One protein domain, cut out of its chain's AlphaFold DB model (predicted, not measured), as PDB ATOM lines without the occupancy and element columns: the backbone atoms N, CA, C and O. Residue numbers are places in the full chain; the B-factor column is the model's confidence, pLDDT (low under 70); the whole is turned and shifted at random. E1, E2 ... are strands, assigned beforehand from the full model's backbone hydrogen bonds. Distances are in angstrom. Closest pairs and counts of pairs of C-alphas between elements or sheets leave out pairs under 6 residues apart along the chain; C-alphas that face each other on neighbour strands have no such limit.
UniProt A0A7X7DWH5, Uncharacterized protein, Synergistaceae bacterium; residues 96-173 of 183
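Overview. This is residues 96 to 173 of the 183 residues of an uncharacterized protein of Synergistaceae bacterium (UniProt A0A7X7DWH5). A long, strongly twisted ribbon, the hairpin E5 and E6 with the shorter E1 beside part of E5, makes most of the length; past one end of it is a separate small sheet, the meander E2 E3 E4, each strand the antiparallel neighbour of the one before. Two lobes result, joined by residues 102 to 105 and by the long unnamed stretch 129 to 145. The printed part has 78 residues with six named strands, E1 to E6 along the chain, and no named helix; the class is all strand, and both sheets, ordered E1 - E5 - E6 and E2 - E3 - E4, are antiparallel. The whole is loose, with a radius of gyration of the C-alphas of 16.3 A, and elongated, spanning 51 by 29 by 20 A.

Along the chain. Find C-alpha 146 at (11.242, 3.936, 356.028); from there E5, residues 146 to 155, runs 28.3 A. E6, residues 161 to 172, covers 27.4 A and ends with C-alpha 172 at (12.354, 7.888, 358.414); it bends by 73 degrees at residue 164. E1, residues 96 to 101, starts at C-alpha 96, (1.685, 12.721, 346.841), and runs 16.6 A. In the small sheet look for E2 at residues 106 to 111, 14.8 A long, E3 at residues 114 to 118, 13.0 A, and E4 at residues 125 to 128, 9.9 A.

Arrangement. Begin at E5, the inner strand of the larger sheet. On E6 its antiparallel partner residues run the whole way: C-alphas 146 and 172 face each other at 4.7 A, and so do 155 and 161, also at 4.7 A. Look at N 148 and O 170, 2.8 A, within hydrogen-bond range. E1 is the other edge strand, antiparallel to E5 at 146 degrees between directions, with N 98 and O 149 at 2.8 A. In the second sheet E3 is the inner strand: it forms a hairpin with E2, where N 108 and O 116 are 2.9 A apart, and another with E4, where N 117 and O 126 are 2.9 A apart. Each strand of one sheet is apart from each strand of the other.

Size, cuts and confidence. The two C-alphas farthest apart, those of Ser 111 and Asp 158, are 52.0 A apart. The printed part has no cut. The link E4 to E5, 17 residues, is long, while E1 to E2 is tight. Confidence is under 70 at residues 111 to 113 and 131 to 138; the mean pLDDT of the printed part is 84.3.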
ATOM      1  N   ILE A  96       2.108  13.574 345.733       92.50
ATOM      2  CA  ILE A  96       1.685  12.721 346.841       92.50
ATOM      3  C   ILE A  96       2.897  12.016 347.433       92.50
ATOM      4  O   ILE A  96       3.690  11.391 346.722       92.50
ATOM      5  N   ASP A  97       3.026  12.118 348.749       93.00
ATOM      6  CA  ASP A  97       4.095  11.471 349.491       93.00
ATOM      7  C   ASP A  97       3.656  10.062 349.919       93.00
ATOM      8  O   ASP A  97       2.585   9.874 350.500       93.00
ATOM      9  N   ASP A  98       4.497   9.073 349.629       93.75
ATOM     10  CA  ASP A  98       4.327   7.666 349.984       93.75
ATOM     11  C   ASP A  98       5.461   7.213 350.914       93.75
ATOM     12  O   ASP A  98       6.605   7.660 350.800       93.75
ATOM     13  N   VAL A  99       5.147   6.326 351.856       93.19
ATOM     14  CA  VAL A  99       6.101   5.833 352.855       93.19
ATOM     15  C   VAL A  99       6.358   4.352 352.628       93.19
ATOM     16  O   VAL A  99       5.507   3.506 352.901       93.19
ATOM     17  N   GLN A 100       7.573   4.029 352.196       92.00
ATOM     18  CA  GLN A 100       7.978   2.672 351.833       92.00
ATOM     19  C   GLN A 100       8.906   2.068 352.882       92.00
ATOM     20  O   GLN A 100       9.723   2.767 353.474       92.00
ATOM     21  N   PHE A 101       8.819   0.760 353.124       90.50
ATOM     22  CA  PHE A 101       9.737   0.085 354.044       90.50
ATOM     23  C   PHE A 101      11.081  -0.188 353.378       90.50
ATOM     24  O   PHE A 101      11.148  -0.852 352.343       90.50
ATOM     25  N   LEU A 102      12.157   0.248 354.025       86.75
ATOM     26  CA  LEU A 102      13.502  -0.169 353.675       86.75
ATOM     27  C   LEU A 102      13.745  -1.556 354.280       86.75
ATOM     28  O   LEU A 102      13.598  -1.752 355.488       86.75
ATOM     29  N   TRP A 103      14.059  -2.530 353.425       85.81
ATOM     30  CA  TRP A 103      14.331  -3.914 353.839       85.81
ATOM     31  C   TRP A 103      15.561  -3.977 354.745       85.81
ATOM     32  O   TRP A 103      16.320  -3.033 354.767       85.81
ATOM     33  N   GLY A 104      15.796  -5.051 355.493       87.31
ATOM     34  CA  GLY A 104      16.898  -5.112 356.456       87.31
ATOM     35  C   GLY A 104      16.401  -5.044 357.896       87.31
ATOM     36  O   GLY A 104      16.102  -3.981 358.437       87.31
ATOM     37  N   ASN A 105      16.330  -6.218 358.514       87.12
ATOM     38  CA  ASN A 105      15.830  -6.446 359.870       87.12
ATOM     39  C   ASN A 105      16.939  -6.654 360.910       87.12
ATOM     40  O   ASN A 105      16.638  -6.801 362.090       87.12
ATOM     41  N   THR A 106      18.202  -6.645 360.483       88.50
ATOM     42  CA  THR A 106      19.368  -6.868 361.339       88.50
ATOM     43  C   THR A 106      20.416  -5.796 361.082       88.50
ATOM     44  O   THR A 106      20.710  -5.465 359.929       88.50
ATOM     45  N   ILE A 107      21.026  -5.286 362.153       86.94
ATOM     46  CA  ILE A 107      22.189  -4.395 362.064       86.94
ATOM     47  C   ILE A 107      23.443  -5.272 362.056       86.94
ATOM     48  O   ILE A 107      23.795  -5.868 363.068       86.94
ATOM     49  N   ALA A 108      24.109  -5.380 360.906       84.94
ATOM     50  CA  ALA A 108      25.287  -6.235 360.760       84.94
ATOM     51  C   ALA A 108      26.569  -5.567 361.277       84.94
ATOM     52  O   ALA A 108      27.434  -6.233 361.838       84.94
ATOM     53  N   CYS A 109      26.709  -4.260 361.050       79.00
ATOM     54  CA  CYS A 109      27.873  -3.476 361.444       79.00
ATOM     55  C   CYS A 109      27.502  -1.990 361.513       79.00
ATOM     56  O   CYS A 109      26.668  -1.517 360.736       79.00
ATOM     57  N   GLU A 110      28.145  -1.270 362.426       74.19
ATOM     58  CA  GLU A 110      28.110   0.185 362.522       74.19
ATOM     59  C   GLU A 110      29.517   0.731 362.255       74.19
ATOM     60  O   GLU A 110      30.507   0.171 362.728       74.19
ATOM     61  N   SER A 111      29.597   1.805 361.474       69.62
ATOM     62  CA  SER A 111      30.835   2.522 361.159       69.62
ATOM     63  C   SER A 111      30.551   4.017 361.043       69.62
ATOM     64  O   SER A 111      29.395   4.404 360.864       69.62
ATOM     65  N   ASP A 112      31.596   4.839 361.040       67.19
ATOM     66  CA  ASP A 112      31.482   6.291 360.828       67.19
ATOM     67  C   ASP A 112      30.850   6.646 359.465       67.19
ATOM     68  O   ASP A 112      30.300   7.725 359.286       67.19
ATOM     69  N   GLU A 113      30.879   5.717 358.505       67.81
ATOM     70  CA  GLU A 113      30.306   5.874 357.162       67.81
ATOM     71  C   GLU A 113      28.842   5.413 357.053       67.81
ATOM     72  O   GLU A 113      28.277   5.376 355.956       67.81
ATOM     73  N   GLY A 114      28.234   4.950 358.144       78.38
ATOM     74  CA  GLY A 114      26.857   4.472 358.133       78.38
ATOM     75  C   GLY A 114      26.634   3.120 358.811       78.38
ATOM     76  O   GLY A 114      27.540   2.501 359.379       78.38
ATOM     77  N   LEU A 115      25.401   2.630 358.684       82.12
ATOM     78  CA  LEU A 115      24.939   1.344 359.205       82.12
ATOM     79  C   LEU A 115      24.762   0.354 358.067       82.12
ATOM     80  O   LEU A 115      24.132   0.661 357.056       82.12
ATOM     81  N   ILE A 116      25.275  -0.856 358.252       87.00
ATOM     82  CA  ILE A 116      25.024  -1.958 357.331       87.00
ATOM     83  C   ILE A 116      23.790  -2.705 357.822       87.00
ATOM     84  O   ILE A 116      23.833  -3.400 358.841       87.00
ATOM     85  N   LEU A 117      22.699  -2.572 357.075       87.00
ATOM     86  CA  LEU A 117      21.488  -3.348 357.283       87.00
ATOM     87  C   LEU A 117      21.567  -4.636 356.474       87.00
ATOM     88  O   LEU A 117      21.962  -4.635 355.306       87.00
ATOM     89  N   LYS A 118      21.190  -5.746 357.101       89.56
ATOM     90  CA  LYS A 118      21.113  -7.065 356.478       89.56
ATOM     91  C   LYS A 118      19.693  -7.585 356.582       89.56
ATOM     92  O   LYS A 118      19.055  -7.463 357.624       89.56
ATOM     93  N   GLU A 119      19.220  -8.197 355.506       89.62
ATOM     94  CA  GLU A 119      17.977  -8.953 355.534       89.62
ATOM     95  C   GLU A 119      18.285 -10.419 355.836       89.62
ATOM     96  O   GLU A 119      18.842 -11.163 355.011       89.62
ATOM     97  N   SER A 120      17.955 -10.830 357.057       84.44
ATOM     98  CA  SER A 120      18.171 -12.191 357.524       84.44
ATOM     99  C   SER A 120      17.461 -13.200 356.617       84.44
ATOM    100  O   SER A 120      16.270 -13.105 356.339       84.44
ATOM    101  N   GLY A 121      18.219 -14.175 356.110       83.81
ATOM    102  CA  GLY A 121      17.702 -15.222 355.222       83.81
ATOM    103  C   GLY A 121      17.590 -14.855 353.736       83.81
ATOM    104  O   GLY A 121      17.238 -15.727 352.949       83.81
ATOM    105  N   ARG A 122      17.921 -13.621 353.319       82.56
ATOM    106  CA  ARG A 122      17.877 -13.214 351.893       82.56
ATOM    107  C   ARG A 122      19.229 -12.870 351.273       82.56
ATOM    108  O   ARG A 122      19.304 -12.604 350.081       82.56
ATOM    109  N   GLY A 123      20.299 -12.900 352.066       81.31
ATOM    110  CA  GLY A 123      21.677 -12.825 351.573       81.31
ATOM    111  C   GLY A 123      22.128 -11.455 351.058       81.31
ATOM    112  O   GLY A 123      23.289 -11.333 350.683       81.31
ATOM    113  N   PHE A 124      21.272 -10.430 351.078       82.25
ATOM    114  CA  PHE A 124      21.663  -9.067 350.729       82.25
ATOM    115  C   PHE A 124      21.843  -8.195 351.976       82.25
ATOM    116  O   PHE A 124      21.209  -8.388 353.020       82.25
ATOM    117  N   SER A 125      22.727  -7.215 351.835       86.56
ATOM    118  CA  SER A 125      22.971  -6.153 352.799       86.56
ATOM    119  C   SER A 125      23.203  -4.854 352.051       86.56
ATOM    120  O   SER A 125      23.765  -4.874 350.956       86.56
ATOM    121  N   PHE A 126      22.831  -3.734 352.644       80.88
ATOM    122  CA  PHE A 126      23.109  -2.420 352.083       80.88
ATOM    123  C   PHE A 126      23.501  -1.456 353.199       80.88
ATOM    124  O   PHE A 126      23.176  -1.650 354.373       80.88
ATOM    125  N   ARG A 127      24.256  -0.432 352.816       83.62
ATOM    126  CA  ARG A 127      24.729   0.613 353.716       83.62
ATOM    127  C   ARG A 127      23.750   1.780 353.686       83.62
ATOM    128  O   ARG A 127      23.435   2.282 352.613       83.62
ATOM    129  N   VAL A 128      23.317   2.216 354.860       81.19
ATOM    130  CA  VAL A 128      22.564   3.454 355.069       81.19
ATOM    131  C   VAL A 128      23.540   4.501 355.600       81.19
ATOM    132  O   VAL A 128      23.998   4.343 356.736       81.19
ATOM    133  N   PRO A 129      23.911   5.524 354.810       76.94
ATOM    134  CA  PRO A 129      24.810   6.566 355.286       76.94
ATOM    135  C   PRO A 129      24.074   7.511 356.248       76.94
ATOM    136  O   PRO A 129      22.859   7.671 356.162       76.94
ATOM    137  N   PHE A 130      24.805   8.150 357.156       71.38
ATOM    138  CA  PHE A 130      24.317   9.243 358.005       71.38
ATOM    139  C   PHE A 130      25.472  10.204 358.316       71.38
ATOM    140  O   PHE A 130      26.610   9.763 358.439       71.38
ATOM    141  N   PHE A 131      25.190  11.507 358.429       60.78
ATOM    142  CA  PHE A 131      26.184  12.499 358.872       60.78
ATOM    143  C   PHE A 131      26.400  12.422 360.385       60.78
ATOM    144  O   PHE A 131      27.522  12.509 360.870       60.78
ATOM    145  N   GLU A 132      25.308  12.236 361.127       63.03
ATOM    146  CA  GLU A 132      25.300  12.030 362.569       63.03
ATOM    147  C   GLU A 132      24.388  10.847 362.880       63.03
ATOM    148  O   GLU A 132      23.344  10.673 362.245       63.03
ATOM    149  N   ARG A 133      24.776  10.018 363.855       65.25
ATOM    150  CA  ARG A 133      23.970   8.862 364.249       65.25
ATOM    151  C   ARG A 133      22.597   9.344 364.735       65.25
ATOM    152  O   ARG A 133      22.530  10.042 365.751       65.25
ATOM    153  N   PRO A 134      21.496   8.906 364.107       64.31
ATOM    154  CA  PRO A 134      20.167   9.290 364.551       64.31
ATOM    155  C   PRO A 134      19.914   8.739 365.960       64.31
ATOM    156  O   PRO A 134      20.124   7.544 366.194       64.31
ATOM    157  N   PRO A 135      19.410   9.543 366.913       63.97
ATOM    158  CA  PRO A 135      19.135   9.070 368.270       63.97
ATOM    159  C   PRO A 135      18.130   7.916 368.321       63.97
ATOM    160  O   PRO A 135      18.112   7.159 369.292       63.97
ATOM    161  N   SER A 136      17.285   7.786 367.298       61.94
ATOM    162  CA  SER A 136      16.331   6.691 367.144       61.94
ATOM    163  C   SER A 136      16.992   5.373 366.738       61.94
ATOM    164  O   SER A 136      16.382   4.329 366.928       61.94
ATOM    165  N   PHE A 137      18.242   5.367 366.265       69.00
ATOM    166  CA  PHE A 137      18.942   4.184 365.755       69.00
ATOM    167  C   PHE A 137      19.789   3.541 366.862       69.00
ATOM    168  O   PHE A 137      21.022   3.561 366.834       69.00
ATOM    169  N   LYS A 138      19.130   3.005 367.896       66.81
ATOM    170  CA  LYS A 138      19.809   2.421 369.071       66.81
ATOM    171  C   LYS A 138      20.010   0.911 368.979       66.81
ATOM    172  O   LYS A 138      20.979   0.408 369.538       66.81
ATOM    173  N   SER A 139      19.116   0.195 368.302       75.31
ATOM    174  CA  SER A 139      19.171  -1.263 368.160       75.31
ATOM    175  C   SER A 139      18.220  -1.742 367.059       75.31
ATOM    176  O   SER A 139      17.515  -0.946 366.439       75.31
ATOM    177  N   GLU A 140      18.143  -3.055 366.847       80.44
ATOM    178  CA  GLU A 140      17.186  -3.678 365.922       80.44
ATOM    179  C   GLU A 140      15.718  -3.348 366.241       80.44
ATOM    180  O   GLU A 140      14.870  -3.407 365.352       80.44
ATOM    181  N   SER A 141      15.389  -2.924 367.473       81.44
ATOM    182  CA  SER A 141      14.023  -2.482 367.798       81.44
ATOM    183  C   SER A 141      13.580  -1.266 366.982       81.44
ATOM    184  O   SER A 141      12.375  -1.061 366.816       81.44
ATOM    185  N   SER A 142      14.544  -0.503 366.461       79.75
ATOM    186  CA  SER A 142      14.368   0.692 365.631       79.75
ATOM    187  C   SER A 142      14.138   0.392 364.145       79.75
ATOM    188  O   SER A 142      13.991   1.323 363.356       79.75
ATOM    189  N   LEU A 143      14.115  -0.887 363.752       86.44
ATOM    190  CA  LEU A 143      13.842  -1.345 362.388       86.44
ATOM    191  C   LEU A 143      12.356  -1.747 362.210       86.44
ATOM    192  O   LEU A 143      11.693  -2.126 363.190       86.44
ATOM    193  N   PRO A 144      11.818  -1.720 360.973       88.50
ATOM    194  CA  PRO A 144      12.477  -1.291 359.735       88.50
ATOM    195  C   PRO A 144      12.565   0.233 359.621       88.50
ATOM    196  O   PRO A 144      11.728   0.959 360.160       88.50
ATOM    197  N   LEU A 145      13.559   0.700 358.870       86.44
ATOM    198  CA  LEU A 145      13.591   2.086 358.411       86.44
ATOM    199  C   LEU A 145      12.570   2.286 357.289       86.44
ATOM    200  O   LEU A 145      12.071   1.330 356.688       86.44
ATOM    201  N   LYS A 146      12.251   3.541 357.005       88.81
ATOM    202  CA  LYS A 146      11.242   3.936 356.028       88.81
ATOM    203  C   LYS A 146      11.810   4.967 355.060       88.81
ATOM    204  O   LYS A 146      12.590   5.817 355.460       88.81
ATOM    205  N   LEU A 147      11.404   4.919 353.804       88.62
ATOM    206  CA  LEU A 147      11.724   5.901 352.775       88.62
ATOM    207  C   LEU A 147      10.487   6.764 352.544       88.62
ATOM    208  O   LEU A 147       9.411   6.224 352.301       88.62
ATOM    209  N   LEU A 148      10.634   8.083 352.621       90.62
ATOM    210  CA  LEU A 148       9.624   9.022 352.148       90.62
ATOM    211  C   LEU A 148       9.882   9.295 350.669       90.62
ATOM    212  O   LEU A 148      10.920   9.852 350.318       90.62
ATOM    213  N   VAL A 149       8.946   8.906 349.815       92.62
ATOM    214  CA  VAL A 149       9.021   9.085 348.366       92.62
ATOM    215  C   VAL A 149       7.953  10.078 347.944       92.62
ATOM    216  O   VAL A 149       6.775   9.864 348.213       92.62
ATOM    217  N   ARG A 150       8.348  11.143 347.254       93.19
ATOM    218  CA  ARG A 150       7.415  12.079 346.632       93.19
ATOM    219  C   ARG A 150       7.142  11.635 345.212       93.19
ATOM    220  O   ARG A 150       8.069  11.561 344.406       93.19
ATOM    221  N   ASN A 151       5.882  11.358 344.916       94.00
ATOM    222  CA  ASN A 151       5.408  11.013 343.584       94.00
ATOM    223  C   ASN A 151       4.754  12.238 342.952       94.00
ATOM    224  O   ASN A 151       3.972  12.929 343.605       94.00
ATOM    225  N   TYR A 152       5.048  12.482 341.682       92.81
ATOM    226  CA  TYR A 152       4.474  13.570 340.901       92.81
ATOM    227  C   TYR A 152       3.477  12.977 339.924       92.81
ATOM    228  O   TYR A 152       3.780  11.995 339.231       92.81
ATOM    229  N   PHE A 153       2.293  13.569 339.880       93.06
ATOM    230  CA  PHE A 153       1.216  13.083 339.041       93.06
ATOM    231  C   PHE A 153       0.579  14.201 338.230       93.06
ATOM    232  O   PHE A 153       0.569  15.365 338.617       93.06
ATOM    233  N   ASP A 154       0.056  13.838 337.074       93.31
ATOM    234  CA  ASP A 154      -0.804  14.677 336.258       93.31
ATOM    235  C   ASP A 154      -2.056  13.890 335.864       93.31
ATOM    236  O   ASP A 154      -2.234  12.724 336.236       93.31
ATOM    237  N   PHE A 155      -2.955  14.569 335.163       93.62
ATOM    238  CA  PHE A 155      -4.078  13.943 334.488       93.62
ATOM    239  C   PHE A 155      -3.859  14.098 332.987       93.62
ATOM    240  O   PHE A 155      -3.436  15.169 332.539       93.62
ATOM    241  N   ASP A 156      -4.109  13.041 332.222       92.31
ATOM    242  CA  ASP A 156      -4.121  13.133 330.763       92.31
ATOM    243  C   ASP A 156      -5.394  13.830 330.240       92.31
ATOM    244  O   ASP A 156      -6.225  14.318 331.010       92.31
ATOM    245  N   GLU A 157      -5.535  13.914 328.914       94.31
ATOM    246  CA  GLU A 157      -6.666  14.585 328.256       94.31
ATOM    247  C   GLU A 157      -8.029  13.954 328.595       94.31
ATOM    248  O   GLU A 157      -9.045  14.650 328.568       94.31
ATOM    249  N   ASP A 158      -8.050  12.672 328.971       95.94
ATOM    250  CA  ASP A 158      -9.251  11.928 329.360       95.94
ATOM    251  C   ASP A 158      -9.525  11.997 330.877       95.94
ATOM    252  O   ASP A 158     -10.522  11.457 331.368       95.94
ATOM    253  N   GLY A 159      -8.662  12.676 331.640       93.38
ATOM    254  CA  GLY A 159      -8.768  12.795 333.091       93.38
ATOM    255  C   GLY A 159      -8.251  11.572 333.853       93.38
ATOM    256  O   GLY A 159      -8.604  11.394 335.023       93.38
ATOM    257  N   LEU A 160      -7.431  10.719 333.231       95.75
ATOM    258  CA  LEU A 160      -6.804   9.580 333.898       95.75
ATOM    259  C   LEU A 160      -5.553  10.026 334.664       95.75
ATOM    260  O   LEU A 160      -4.682  10.706 334.126       95.75
ATOM    261  N   LEU A 161      -5.452   9.602 335.926       94.12
ATOM    262  CA  LEU A 161      -4.293   9.869 336.779       94.12
ATOM    263  C   LEU A 161      -3.046   9.144 336.251       94.12
ATOM    264  O   LEU A 161      -3.051   7.918 336.109       94.12
ATOM    265  N   ARG A 162      -1.948   9.879 336.070       93.50
ATOM    266  CA  ARG A 162      -0.655   9.339 335.649       93.50
ATOM    267  C   ARG A 162       0.461   9.813 336.572       93.50
ATOM    268  O   ARG A 162       0.710  11.003 336.708       93.50
ATOM    269  N   PHE A 163       1.194   8.865 337.152       93.31
ATOM    270  CA  PHE A 163       2.463   9.153 337.819       93.31
ATOM    271  C   PHE A 163       3.567   9.258 336.774       93.31
ATOM    272  O   PHE A 163       3.844   8.291 336.061       93.31
ATOM    273  N   PHE A 164       4.185  10.427 336.667       90.88
ATOM    274  CA  PHE A 164       5.221  10.679 335.663       90.88
ATOM    275  C   PHE A 164       6.618  10.813 336.264       90.88
ATOM    276  O   PHE A 164       7.599  10.848 335.521       90.88
ATOM    277  N   ASP A 165       6.721  10.911 337.591       91.88
ATOM    278  CA  ASP A 165       7.996  11.056 338.278       91.88
ATOM    279  C   ASP A 165       7.909  10.644 339.753       91.88
ATOM    280  O   ASP A 165       6.833  10.690 340.353       91.88
ATOM    281  N   ALA A 166       9.048  10.298 340.348       92.56
ATOM    282  CA  ALA A 166       9.180  10.072 341.780       92.56
ATOM    283  C   ALA A 166      10.611  10.342 342.260       92.56
ATOM    284  O   ALA A 166      11.581   9.976 341.589       92.56
ATOM    285  N   ARG A 167      10.743  10.910 343.463       92.50
ATOM    286  CA  ARG A 167      12.038  11.121 344.119       92.50
ATOM    287  C   ARG A 167      12.021  10.695 345.578       92.50
ATOM    288  O   ARG A 167      10.992  10.775 346.247       92.50
ATOM    289  N   LEU A 168      13.181  10.286 346.081       91.19
ATOM    290  CA  LEU A 168      13.393  10.130 347.515       91.19
ATOM    291  C   LEU A 168      13.478  11.522 348.159       91.19
ATOM    292  O   LEU A 168      14.182  12.393 347.652       91.19
ATOM    293  N   VAL A 169      12.754  11.715 349.259       88.69
ATOM    294  CA  VAL A 169      12.729  12.965 350.034       88.69
ATOM    295  C   VAL A 169      13.548  12.809 351.305       88.69
ATOM    296  O   VAL A 169      14.478  13.568 351.548       88.69
ATOM    297  N   SER A 170      13.219  11.806 352.120       84.81
ATOM    298  CA  SER A 170      13.901  11.577 353.390       84.81
ATOM    299  C   SER A 170      13.870  10.109 353.804       84.81
ATOM    300  O   SER A 170      13.111   9.291 353.278       84.81
ATOM    301  N   LEU A 171      14.735   9.767 354.756       82.69
ATOM    302  CA  LEU A 171      14.696   8.503 355.470       82.69
ATOM    303  C   LEU A 171      13.993   8.771 356.796       82.69
ATOM    304  O   LEU A 171      14.199   9.797 357.443       82.69
ATOM    305  N   LYS A 172      13.139   7.844 357.193       83.81
ATOM    306  CA  LYS A 172      12.354   7.888 358.414       83.81
ATOM    307  C   LYS A 172      12.689   6.673 359.260       83.81
ATOM    308  O   LYS A 172      13.009   5.598 358.747       83.81
ATOM    309  N   ASP A 173      12.636   6.845 360.569       83.88
ATOM    310  CA  ASP A 173      12.737   5.717 361.479       83.88
ATOM    311  C   ASP A 173      11.446   4.887 361.463       83.88
ATOM    312  O   ASP A 173      10.467   5.201 360.772       83.88
TER     313      ASP A 173